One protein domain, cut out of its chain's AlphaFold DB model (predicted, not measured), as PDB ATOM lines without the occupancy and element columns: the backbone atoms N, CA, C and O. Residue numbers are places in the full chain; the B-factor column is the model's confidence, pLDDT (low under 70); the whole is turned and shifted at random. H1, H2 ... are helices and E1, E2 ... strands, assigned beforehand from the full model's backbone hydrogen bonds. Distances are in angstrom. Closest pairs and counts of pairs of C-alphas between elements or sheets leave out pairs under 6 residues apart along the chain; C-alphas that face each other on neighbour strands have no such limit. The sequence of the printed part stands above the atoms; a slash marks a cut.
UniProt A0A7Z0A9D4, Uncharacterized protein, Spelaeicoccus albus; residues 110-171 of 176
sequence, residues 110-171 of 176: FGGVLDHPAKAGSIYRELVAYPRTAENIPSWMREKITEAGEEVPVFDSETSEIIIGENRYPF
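This is residues 110 to 171 of the 176 residues of an uncharacterized protein of Spelaeicoccus albus (UniProt A0A7Z0A9D4). Look for a small body with helix H1 near its middle, helix H2 packed steeply on H1 and a small three-strand sheet at the far end; the leading residues 111 to 116 stick out as a tail that adds to the length. H1 only grazes the sheet, a meander E1 E2 E3, in which each strand is the antiparallel neighbour of the one before, in that order across the sheet. The printed part has 62 residues, with two named helices and three named strands in the order H1 H2 E1 E2 E3; the class is mixed, helices and strands, with under half of the residues in named elements. The whole is only just compact, close to loose, with a radius of gyration of the C-alphas of 12.5 A, and its outline is a rod spanning 44 by 20 by 17 A.

Begin at Phe 110, whose C-alpha is at (7.840, -39.637, -22.478), and go on to C-alpha 120 at (-3.770, -34.804, -15.858), where H1 begins; it holds residues 120 to 129 and is 14.4 A long from first to last C-alpha. H2 holds residues 139 to 147 and is 12.0 A long. Then come E1, residues 154 to 156, 6.4 A; E2, residues 161 to 164, 9.6 A; and E3, residues 167 to 170, 10.3 A, ending at C-alpha 170 at (-10.290, -13.785, -17.233).

Start with H1, which touches H2: the closest C-alphas, those of Ala 120 and Ile 145, are 4.7 A apart. The two helices run opposite ways at a steep tilt of 57 degrees. In H1 and H2 every O i to N i+4 pair is within hydrogen-bond range. H1 is on the sheet but only grazes it, with residues 124 to 128; its closest C-alphas to E2 are those of Val 128 and Ile 162, 7.3 A apart. H2 is not on the sheet, and it is apart from E2 and E3. E1 and E2 form a hairpin, antiparallel at 145 degrees; look at N 156 and O 161, 2.8 A apart and within hydrogen-bond range. E2 and E3 form a hairpin too, antiparallel at 155 degrees, with N 162 and O 169 within hydrogen-bond range at 2.8 A. E1 and E3 are the edge strands.

The two C-alphas farthest apart are those of Val 113 and Glu 158, 44.2 A. Residues 111 to 116 stand free. The printed part has no cut, and no link between named elements is long; those from E1 to E2 and from E2 to E3 are tight. In the B-factor column the mean pLDDT of the printed part is 88.5, and residues 110 to 117 are under 70, where the model's confidence is low.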
ATOM      1  N   PHE A 110       6.552 -39.887 -23.133       61.53
ATOM      2  CA  PHE A 110       7.840 -39.637 -22.478       61.53
ATOM      3  C   PHE A 110       8.700 -40.911 -22.530       61.53
ATOM      4  O   PHE A 110       8.662 -41.718 -21.614       61.53
ATOM      5  N   GLY A 111       9.473 -41.083 -23.609       50.66
ATOM      6  CA  GLY A 111      10.293 -42.280 -23.850       50.66
ATOM      7  C   GLY A 111      11.251 -42.660 -22.706       50.66
ATOM      8  O   GLY A 111      12.088 -41.821 -22.353       50.66
ATOM      9  N   GLY A 112      11.193 -43.914 -22.226       50.94
ATOM     10  CA  GLY A 112      12.083 -44.547 -21.228       50.94
ATOM     11  C   GLY A 112      11.664 -45.994 -20.877       50.94
ATOM     12  O   GLY A 112      10.781 -46.546 -21.516       50.94
ATOM     13  N   VAL A 113      12.260 -46.635 -19.851       43.19
ATOM     14  CA  VAL A 113      11.837 -47.989 -19.371       43.19
ATOM     15  C   VAL A 113      10.391 -47.988 -18.847       43.19
ATOM     16  O   VAL A 113       9.748 -49.029 -18.759       43.19
ATOM     17  N   LEU A 114       9.873 -46.807 -18.521       40.31
ATOM     18  CA  LEU A 114       8.484 -46.578 -18.178       40.31
ATOM     19  C   LEU A 114       8.018 -45.359 -18.975       40.31
ATOM     20  O   LEU A 114       8.204 -44.222 -18.542       40.31
ATOM     21  N   ASP A 115       7.472 -45.600 -20.165       53.84
ATOM     22  CA  ASP A 115       6.718 -44.582 -20.888       53.84
ATOM     23  C   ASP A 115       5.592 -44.102 -19.973       53.84
ATOM     24  O   ASP A 115       4.663 -44.847 -19.652       53.84
ATOM     25  N   HIS A 116       5.691 -42.863 -19.501       59.59
ATOM     26  CA  HIS A 116       4.625 -42.269 -18.714       59.59
ATOM     27  C   HIS A 116       3.922 -41.218 -19.564       59.59
ATOM     28  O   HIS A 116       4.580 -40.311 -20.064       59.59
ATOM     29  N   PRO A 117       2.601 -41.313 -19.759       65.25
ATOM     30  CA  PRO A 117       1.852 -40.229 -20.373       65.25
ATOM     31  C   PRO A 117       1.914 -38.978 -19.487       65.25
ATOM     32  O   PRO A 117       2.137 -39.058 -18.270       65.25
ATOM     33  N   ALA A 118       1.684 -37.807 -20.083       74.69
ATOM     34  CA  ALA A 118       1.501 -36.584 -19.312       74.69
ATOM     35  C   ALA A 118       0.391 -36.771 -18.264       74.69
ATOM     36  O   ALA A 118      -0.701 -37.247 -18.567       74.69
ATOM     37  N   LYS A 119       0.681 -36.407 -17.010       84.62
ATOM     38  CA  LYS A 119      -0.300 -36.475 -15.918       84.62
ATOM     39  C   LYS A 119      -1.394 -35.428 -16.140       84.62
ATOM     40  O   LYS A 119      -1.083 -34.322 -16.580       84.62
ATOM     41  N   ALA A 120      -2.630 -35.722 -15.737       89.12
ATOM     42  CA  ALA A 120      -3.770 -34.804 -15.858       89.12
ATOM     43  C   ALA A 120      -3.464 -33.386 -15.346       89.12
ATOM     44  O   ALA A 120      -3.624 -32.416 -16.078       89.12
ATOM     45  N   GLY A 121      -2.890 -33.256 -14.144       88.75
ATOM     46  CA  GLY A 121      -2.529 -31.944 -13.589       88.75
ATOM     47  C   GLY A 121      -1.459 -31.179 -14.383       88.75
ATOM     48  O   GLY A 121      -1.397 -29.956 -14.308       88.75
ATOM     49  N   SER A 122      -0.609 -31.868 -15.149       88.50
ATOM     50  CA  SER A 122       0.334 -31.230 -16.078       88.50
ATOM     51  C   SER A 122      -0.404 -30.670 -17.295       88.50
ATOM     52  O   SER A 122      -0.231 -29.501 -17.625       88.50
ATOM     53  N   ILE A 123      -1.283 -31.468 -17.899       91.31
ATOM     54  CA  ILE A 123      -2.116 -31.053 -19.037       91.31
ATOM     55  C   ILE A 123      -3.003 -29.868 -18.643       91.31
ATOM     56  O   ILE A 123      -3.080 -28.888 -19.374       91.31
ATOM     57  N   TYR A 124      -3.591 -29.914 -17.447       92.56
ATOM     58  CA  TYR A 124      -4.368 -28.815 -16.883       92.56
ATOM     59  C   TYR A 124      -3.558 -27.511 -16.834       92.56
ATOM     60  O   TYR A 124      -4.020 -26.479 -17.308       92.56
ATOM     61  N   ARG A 125      -2.320 -27.546 -16.312       90.19
ATOM     62  CA  ARG A 125      -1.451 -26.355 -16.274       90.19
ATOM     63  C   ARG A 125      -1.100 -25.842 -17.668       90.19
ATOM     64  O   ARG A 125      -1.055 -24.630 -17.848       90.19
ATOM     65  N   GLU A 126      -0.873 -26.733 -18.634       92.19
ATOM     66  CA  GLU A 126      -0.645 -26.328 -20.026       92.19
ATOM     67  C   GLU A 126      -1.869 -25.597 -20.593       92.19
ATOM     68  O   GLU A 126      -1.715 -24.517 -21.147       92.19
ATOM     69  N   LEU A 127      -3.077 -26.143 -20.418       94.25
ATOM     70  CA  LEU A 127      -4.314 -25.534 -20.920       94.25
ATOM     71  C   LEU A 127      -4.678 -24.229 -20.203       94.25
ATOM     72  O   LEU A 127      -5.398 -23.412 -20.759       94.25
ATOM     73  N   VAL A 128      -4.176 -24.000 -18.989       92.31
ATOM     74  CA  VAL A 128      -4.306 -22.696 -18.324       92.31
ATOM     75  C   VAL A 128      -3.291 -21.687 -18.871       92.31
ATOM     76  O   VAL A 128      -3.635 -20.527 -19.073       92.31
ATOM     77  N   ALA A 129      -2.046 -22.108 -19.118       90.56
ATOM     78  CA  ALA A 129      -0.984 -21.225 -19.607       90.56
ATOM     79  C   ALA A 129      -1.130 -20.872 -21.097       90.56
ATOM     80  O   ALA A 129      -0.878 -19.738 -21.497       90.56
ATOM     81  N   TYR A 130      -1.548 -21.842 -21.907       93.69
ATOM     82  CA  TYR A 130      -1.724 -21.736 -23.351       93.69
ATOM     83  C   TYR A 130      -3.135 -22.212 -23.724       93.69
ATOM     84  O   TYR A 130      -3.296 -23.318 -24.253       93.69
ATOM     85  N   PRO A 131      -4.165 -21.407 -23.410       95.75
ATOM     86  CA  PRO A 131      -5.552 -21.837 -23.472       95.75
ATOM     87  C   PRO A 131      -6.026 -22.114 -24.894       95.75
ATOM     88  O   PRO A 131      -5.642 -21.445 -25.859       95.75
ATOM     89  N   ARG A 132      -6.877 -23.136 -25.003       97.38
ATOM     90  CA  ARG A 132      -7.386 -23.693 -26.257       97.38
ATOM     91  C   ARG A 132      -8.904 -23.757 -26.229       97.38
ATOM     92  O   ARG A 132      -9.475 -24.074 -25.187       97.38
ATOM     93  N   THR A 133      -9.558 -23.495 -27.357       97.94
ATOM     94  CA  THR A 133     -11.000 -23.729 -27.485       97.94
ATOM     95  C   THR A 133     -11.291 -25.224 -27.456       97.94
ATOM     96  O   THR A 133     -10.400 -26.052 -27.669       97.94
ATOM     97  N   ALA A 134     -12.549 -25.586 -27.220       97.19
ATOM     98  CA  ALA A 134     -12.956 -26.982 -27.152       97.19
ATOM     99  C   ALA A 134     -12.574 -27.763 -28.424       97.19
ATOM    100  O   ALA A 134     -12.185 -28.926 -28.316       97.19
ATOM    101  N   GLU A 135     -12.638 -27.142 -29.605       96.62
ATOM    102  CA  GLU A 135     -12.287 -27.784 -30.880       96.62
ATOM    103  C   GLU A 135     -10.778 -28.011 -31.045       96.62
ATOM    104  O   GLU A 135     -10.372 -28.939 -31.739       96.62
ATOM    105  N   ASN A 136      -9.951 -27.190 -30.393       97.19
ATOM    106  CA  ASN A 136      -8.493 -27.194 -30.545       97.19
ATOM    107  C   ASN A 136      -7.756 -27.959 -29.436       97.19
ATOM    108  O   ASN A 136      -6.527 -28.086 -29.479       97.19
ATOM    109  N   ILE A 137      -8.478 -28.468 -28.434       96.62
ATOM    110  CA  ILE A 137      -7.928 -29.375 -27.419       96.62
ATOM    111  C   ILE A 137      -7.797 -30.779 -28.033       96.62
ATOM    112  O   ILE A 137      -8.822 -31.384 -28.361       96.62
ATOM    113  N   PRO A 138      -6.576 -31.341 -28.145       95.06
ATOM    114  CA  PRO A 138      -6.386 -32.708 -28.620       95.06
ATOM    115  C   PRO A 138      -7.145 -33.717 -27.752       95.06
ATOM    116  O   PRO A 138      -7.190 -33.575 -26.525       95.06
ATOM    117  N   SER A 139      -7.714 -34.758 -28.366       94.00
ATOM    118  CA  SER A 139      -8.576 -35.726 -27.665       94.00
ATOM    119  C   SER A 139      -7.884 -36.363 -26.460       94.00
ATOM    120  O   SER A 139      -8.463 -36.405 -25.378       94.00
ATOM    121  N   TRP A 140      -6.610 -36.732 -26.605       91.75
ATOM    122  CA  TRP A 140      -5.818 -37.343 -25.538       91.75
ATOM    123  C   TRP A 140      -5.668 -36.444 -24.301       91.75
ATOM    124  O   TRP A 140      -5.546 -36.946 -23.185       91.75
ATOM    125  N   MET A 141      -5.672 -35.113 -24.462       93.19
ATOM    126  CA  MET A 141      -5.622 -34.185 -23.327       93.19
ATOM    127  C   MET A 141      -6.929 -34.218 -22.550       93.19
ATOM    128  O   MET A 141      -6.920 -34.318 -21.323       93.19
ATOM    129  N   ARG A 142      -8.045 -34.147 -23.287       93.94
ATOM    130  CA  ARG A 142      -9.396 -34.201 -22.730       93.94
ATOM    131  C   ARG A 142      -9.602 -35.508 -21.979       93.94
ATOM    132  O   ARG A 142      -9.959 -35.473 -20.808       93.94
ATOM    133  N   GLU A 143      -9.307 -36.629 -22.629       93.31
ATOM    134  CA  GLU A 143      -9.439 -37.974 -22.067       93.31
ATOM    135  C   GLU A 143      -8.676 -38.090 -20.746       93.31
ATOM    136  O   GLU A 143      -9.295 -38.341 -19.715       93.31
ATOM    137  N   LYS A 144      -7.377 -37.763 -20.722       91.38
ATOM    138  CA  LYS A 144      -6.556 -37.882 -19.505       91.38
ATOM    139  C   LYS A 144      -7.023 -36.985 -18.352       91.38
ATOM    140  O   LYS A 144      -6.877 -37.374 -17.196       91.38
ATOM    141  N   ILE A 145      -7.547 -35.789 -18.635       93.75
ATOM    142  CA  ILE A 145      -8.121 -34.916 -17.597       93.75
ATOM    143  C   ILE A 145      -9.427 -35.521 -17.064       93.75
ATOM    144  O   ILE A 145      -9.582 -35.670 -15.854       93.75
ATOM    145  N   THR A 146     -10.326 -35.943 -17.955       94.19
ATOM    146  CA  THR A 146     -11.618 -36.525 -17.560       94.19
ATOM    147  C   THR A 146     -11.470 -37.857 -16.820       94.19
ATOM    148  O   THR A 146     -12.175 -38.096 -15.844       94.19
ATOM    149  N   GLU A 147     -10.514 -38.704 -17.211       94.06
ATOM    150  CA  GLU A 147     -10.178 -39.956 -16.521       94.06
ATOM    151  C   GLU A 147      -9.664 -39.717 -15.097       94.06
ATOM    152  O   GLU A 147      -9.848 -40.559 -14.218       94.06
ATOM    153  N   ALA A 148      -9.044 -38.559 -14.849       93.25
ATOM    154  CA  ALA A 148      -8.630 -38.140 -13.515       93.25
ATOM    155  C   ALA A 148      -9.777 -37.539 -12.680       93.25
ATOM    156  O   ALA A 148      -9.555 -37.207 -11.517       93.25
ATOM    157  N   GLY A 149     -10.986 -37.425 -13.242       94.38
ATOM    158  CA  GLY A 149     -12.149 -36.826 -12.581       94.38
ATOM    159  C   GLY A 149     -12.089 -35.301 -12.484       94.38
ATOM    160  O   GLY A 149     -12.762 -34.729 -11.631       94.38
ATOM    161  N   GLU A 150     -11.273 -34.659 -13.321       93.56
ATOM    162  CA  GLU A 150     -11.080 -33.208 -13.345       93.56
ATOM    163  C   GLU A 150     -11.868 -32.567 -14.498       93.56
ATOM    164  O   GLU A 150     -12.136 -33.197 -15.527       93.56
ATOM    165  N   GLU A 151     -12.201 -31.285 -14.348       95.44
ATOM    166  CA  GLU A 151     -12.821 -30.482 -15.405       95.44
ATOM    167  C   GLU A 151     -11.760 -29.950 -16.375       95.44
ATOM    168  O   GLU A 151     -10.694 -29.474 -15.970       95.44
ATOM    169  N   VAL A 152     -12.048 -30.009 -17.674       96.94
ATOM    170  CA  VAL A 152     -11.117 -29.578 -18.726       96.94
ATOM    171  C   VAL A 152     -11.156 -28.057 -18.852       96.94
ATOM    172  O   VAL A 152     -12.223 -27.521 -19.144       96.94
ATOM    173  N   PRO A 153     -10.022 -27.346 -18.698       97.00
ATOM    174  CA  PRO A 153      -9.974 -25.918 -18.976       97.00
ATOM    175  C   PRO A 153     -10.213 -25.656 -20.463       97.00
ATOM    176  O   PRO A 153      -9.490 -26.181 -21.313       97.00
ATOM    177  N   VAL A 154     -11.218 -24.841 -20.772       97.69
ATOM    178  CA  VAL A 154     -11.586 -24.471 -22.144       97.69
ATOM    179  C   VAL A 154     -11.534 -22.960 -22.296       97.69
ATOM    180  O   VAL A 154     -12.061 -22.228 -21.465       97.69
ATOM    181  N   PHE A 155     -10.919 -22.489 -23.374       97.81
ATOM    182  CA  PHE A 155     -10.944 -21.084 -23.753       97.81
ATOM    183  C   PHE A 155     -12.261 -20.726 -24.438       97.81
ATOM    184  O   PHE A 155     -12.625 -21.335 -25.447       97.81
ATOM    185  N   ASP A 156     -12.930 -19.707 -23.918       97.12
ATOM    186  CA  ASP A 156     -14.060 -19.042 -24.550       97.12
ATOM    187  C   ASP A 156     -13.540 -17.824 -25.320       97.12
ATOM    188  O   ASP A 156     -13.155 -16.810 -24.733       97.12
ATOM    189  N   SER A 157     -13.489 -17.930 -26.650       94.38
ATOM    190  CA  SER A 157     -12.991 -16.848 -27.503       94.38
ATOM    191  C   SER A 157     -13.913 -15.629 -27.537       94.38
ATOM    192  O   SER A 157     -13.453 -14.547 -27.891       94.38
ATOM    193  N   GLU A 158     -15.198 -15.780 -27.196       94.50
ATOM    194  CA  GLU A 158     -16.147 -14.664 -27.200       94.50
ATOM    195  C   GLU A 158     -15.958 -13.777 -25.970       94.50
ATOM    196  O   GLU A 158     -15.991 -12.550 -26.075       94.50
ATOM    197  N   THR A 159     -15.721 -14.391 -24.808       95.19
ATOM    198  CA  THR A 159     -15.542 -13.662 -23.545       95.19
ATOM    199  C   THR A 159     -14.079 -13.461 -23.153       95.19
ATOM    200  O   THR A 159     -13.802 -12.675 -22.249       95.19
ATOM    201  N   SER A 160     -13.134 -14.105 -23.852       95.19
ATOM    202  CA  SER A 160     -11.707 -14.135 -23.491       95.19
ATOM    203  C   SER A 160     -11.475 -14.668 -22.072       95.19
ATOM    204  O   SER A 160     -10.679 -14.134 -21.296       95.19
ATOM    205  N   GLU A 161     -12.185 -15.739 -21.724       96.50
ATOM    206  CA  GLU A 161     -12.118 -16.386 -20.415       96.50
ATOM    207  C   GLU A 161     -11.686 -17.847 -20.538       96.50
ATOM    208  O   GLU A 161     -11.907 -18.510 -21.550       96.50
ATOM    209  N   ILE A 162     -11.096 -18.370 -19.468       96.75
ATOM    210  CA  ILE A 162     -10.902 -19.803 -19.266       96.75
ATOM    211  C   ILE A 162     -12.068 -20.310 -18.418       96.75
ATOM    212  O   ILE A 162     -12.269 -19.858 -17.288       96.75
ATOM    213  N   ILE A 163     -12.829 -21.252 -18.966       97.25
ATOM    214  CA  ILE A 163     -13.942 -21.932 -18.307       97.25
ATOM    215  C   ILE A 163     -13.432 -23.234 -17.693       97.25
ATOM    216  O   ILE A 163     -12.782 -24.030 -18.373       97.25
ATOM    217  N   ILE A 164     -13.736 -23.452 -16.413       95.81
ATOM    218  CA  ILE A 164     -13.387 -24.669 -15.670       95.81
ATOM    219  C   ILE A 164     -14.606 -25.083 -14.842       95.81
ATOM    220  O   ILE A 164     -14.890 -24.496 -13.790       95.81
ATOM    221  N   GLY A 165     -15.358 -26.069 -15.337       92.75
ATOM    222  CA  GLY A 165     -16.674 -26.410 -14.797       92.75
ATOM    223  C   GLY A 165     -17.615 -25.201 -14.849       92.75
ATOM    224  O   GLY A 165     -17.850 -24.629 -15.911       92.75
ATOM    225  N   GLU A 166     -18.124 -24.779 -13.691       93.12
ATOM    226  CA  GLU A 166     -18.987 -23.592 -13.561       93.12
ATOM    227  C   GLU A 166     -18.203 -22.275 -13.392       93.12
ATOM    228  O   GLU A 166     -18.791 -21.191 -13.420       93.12
ATOM    229  N   ASN A 167     -16.881 -22.345 -13.205       96.00
ATOM    230  CA  ASN A 167     -16.049 -21.176 -12.936       96.00
ATOM    231  C   ASN A 167     -15.523 -20.545 -14.228       96.00
ATOM    232  O   ASN A 167     -15.195 -21.240 -15.190       96.00
ATOM    233  N   ARG A 168     -15.379 -19.217 -14.207       96.81
ATOM    234  CA  ARG A 168     -14.813 -18.412 -15.295       96.81
ATOM    235  C   ARG A 168     -13.663 -17.573 -14.766       96.81
ATOM    236  O   ARG A 168     -13.796 -16.919 -13.730       96.81
ATOM    237  N   TYR A 169     -12.548 -17.590 -15.483       94.75
ATOM    238  CA  TYR A 169     -11.351 -16.831 -15.145       94.75
ATOM    239  C   TYR A 169     -10.966 -15.948 -16.330       94.75
ATOM    240  O   TYR A 169     -10.827 -16.477 -17.432       94.75
ATOM    241  N   PRO A 170     -10.761 -14.633 -16.146       93.88
ATOM    242  CA  PRO A 170     -10.290 -13.785 -17.233       93.88
ATOM    243  C   PRO A 170      -8.923 -14.280 -17.708       93.88
ATOM    244  O   PRO A 170      -8.007 -14.463 -16.899       93.88
ATOM    245  N   PHE A 171      -8.776 -14.504 -19.014       90.81
ATOM    246  CA  PHE A 171      -7.478 -14.851 -19.569       90.81
ATOM    247  C   PHE A 171      -6.586 -13.610 -19.591       90.81
ATOM    248  O   PHE A 171      -6.979 -12.540 -20.051       90.81
TER     249      PHE A 171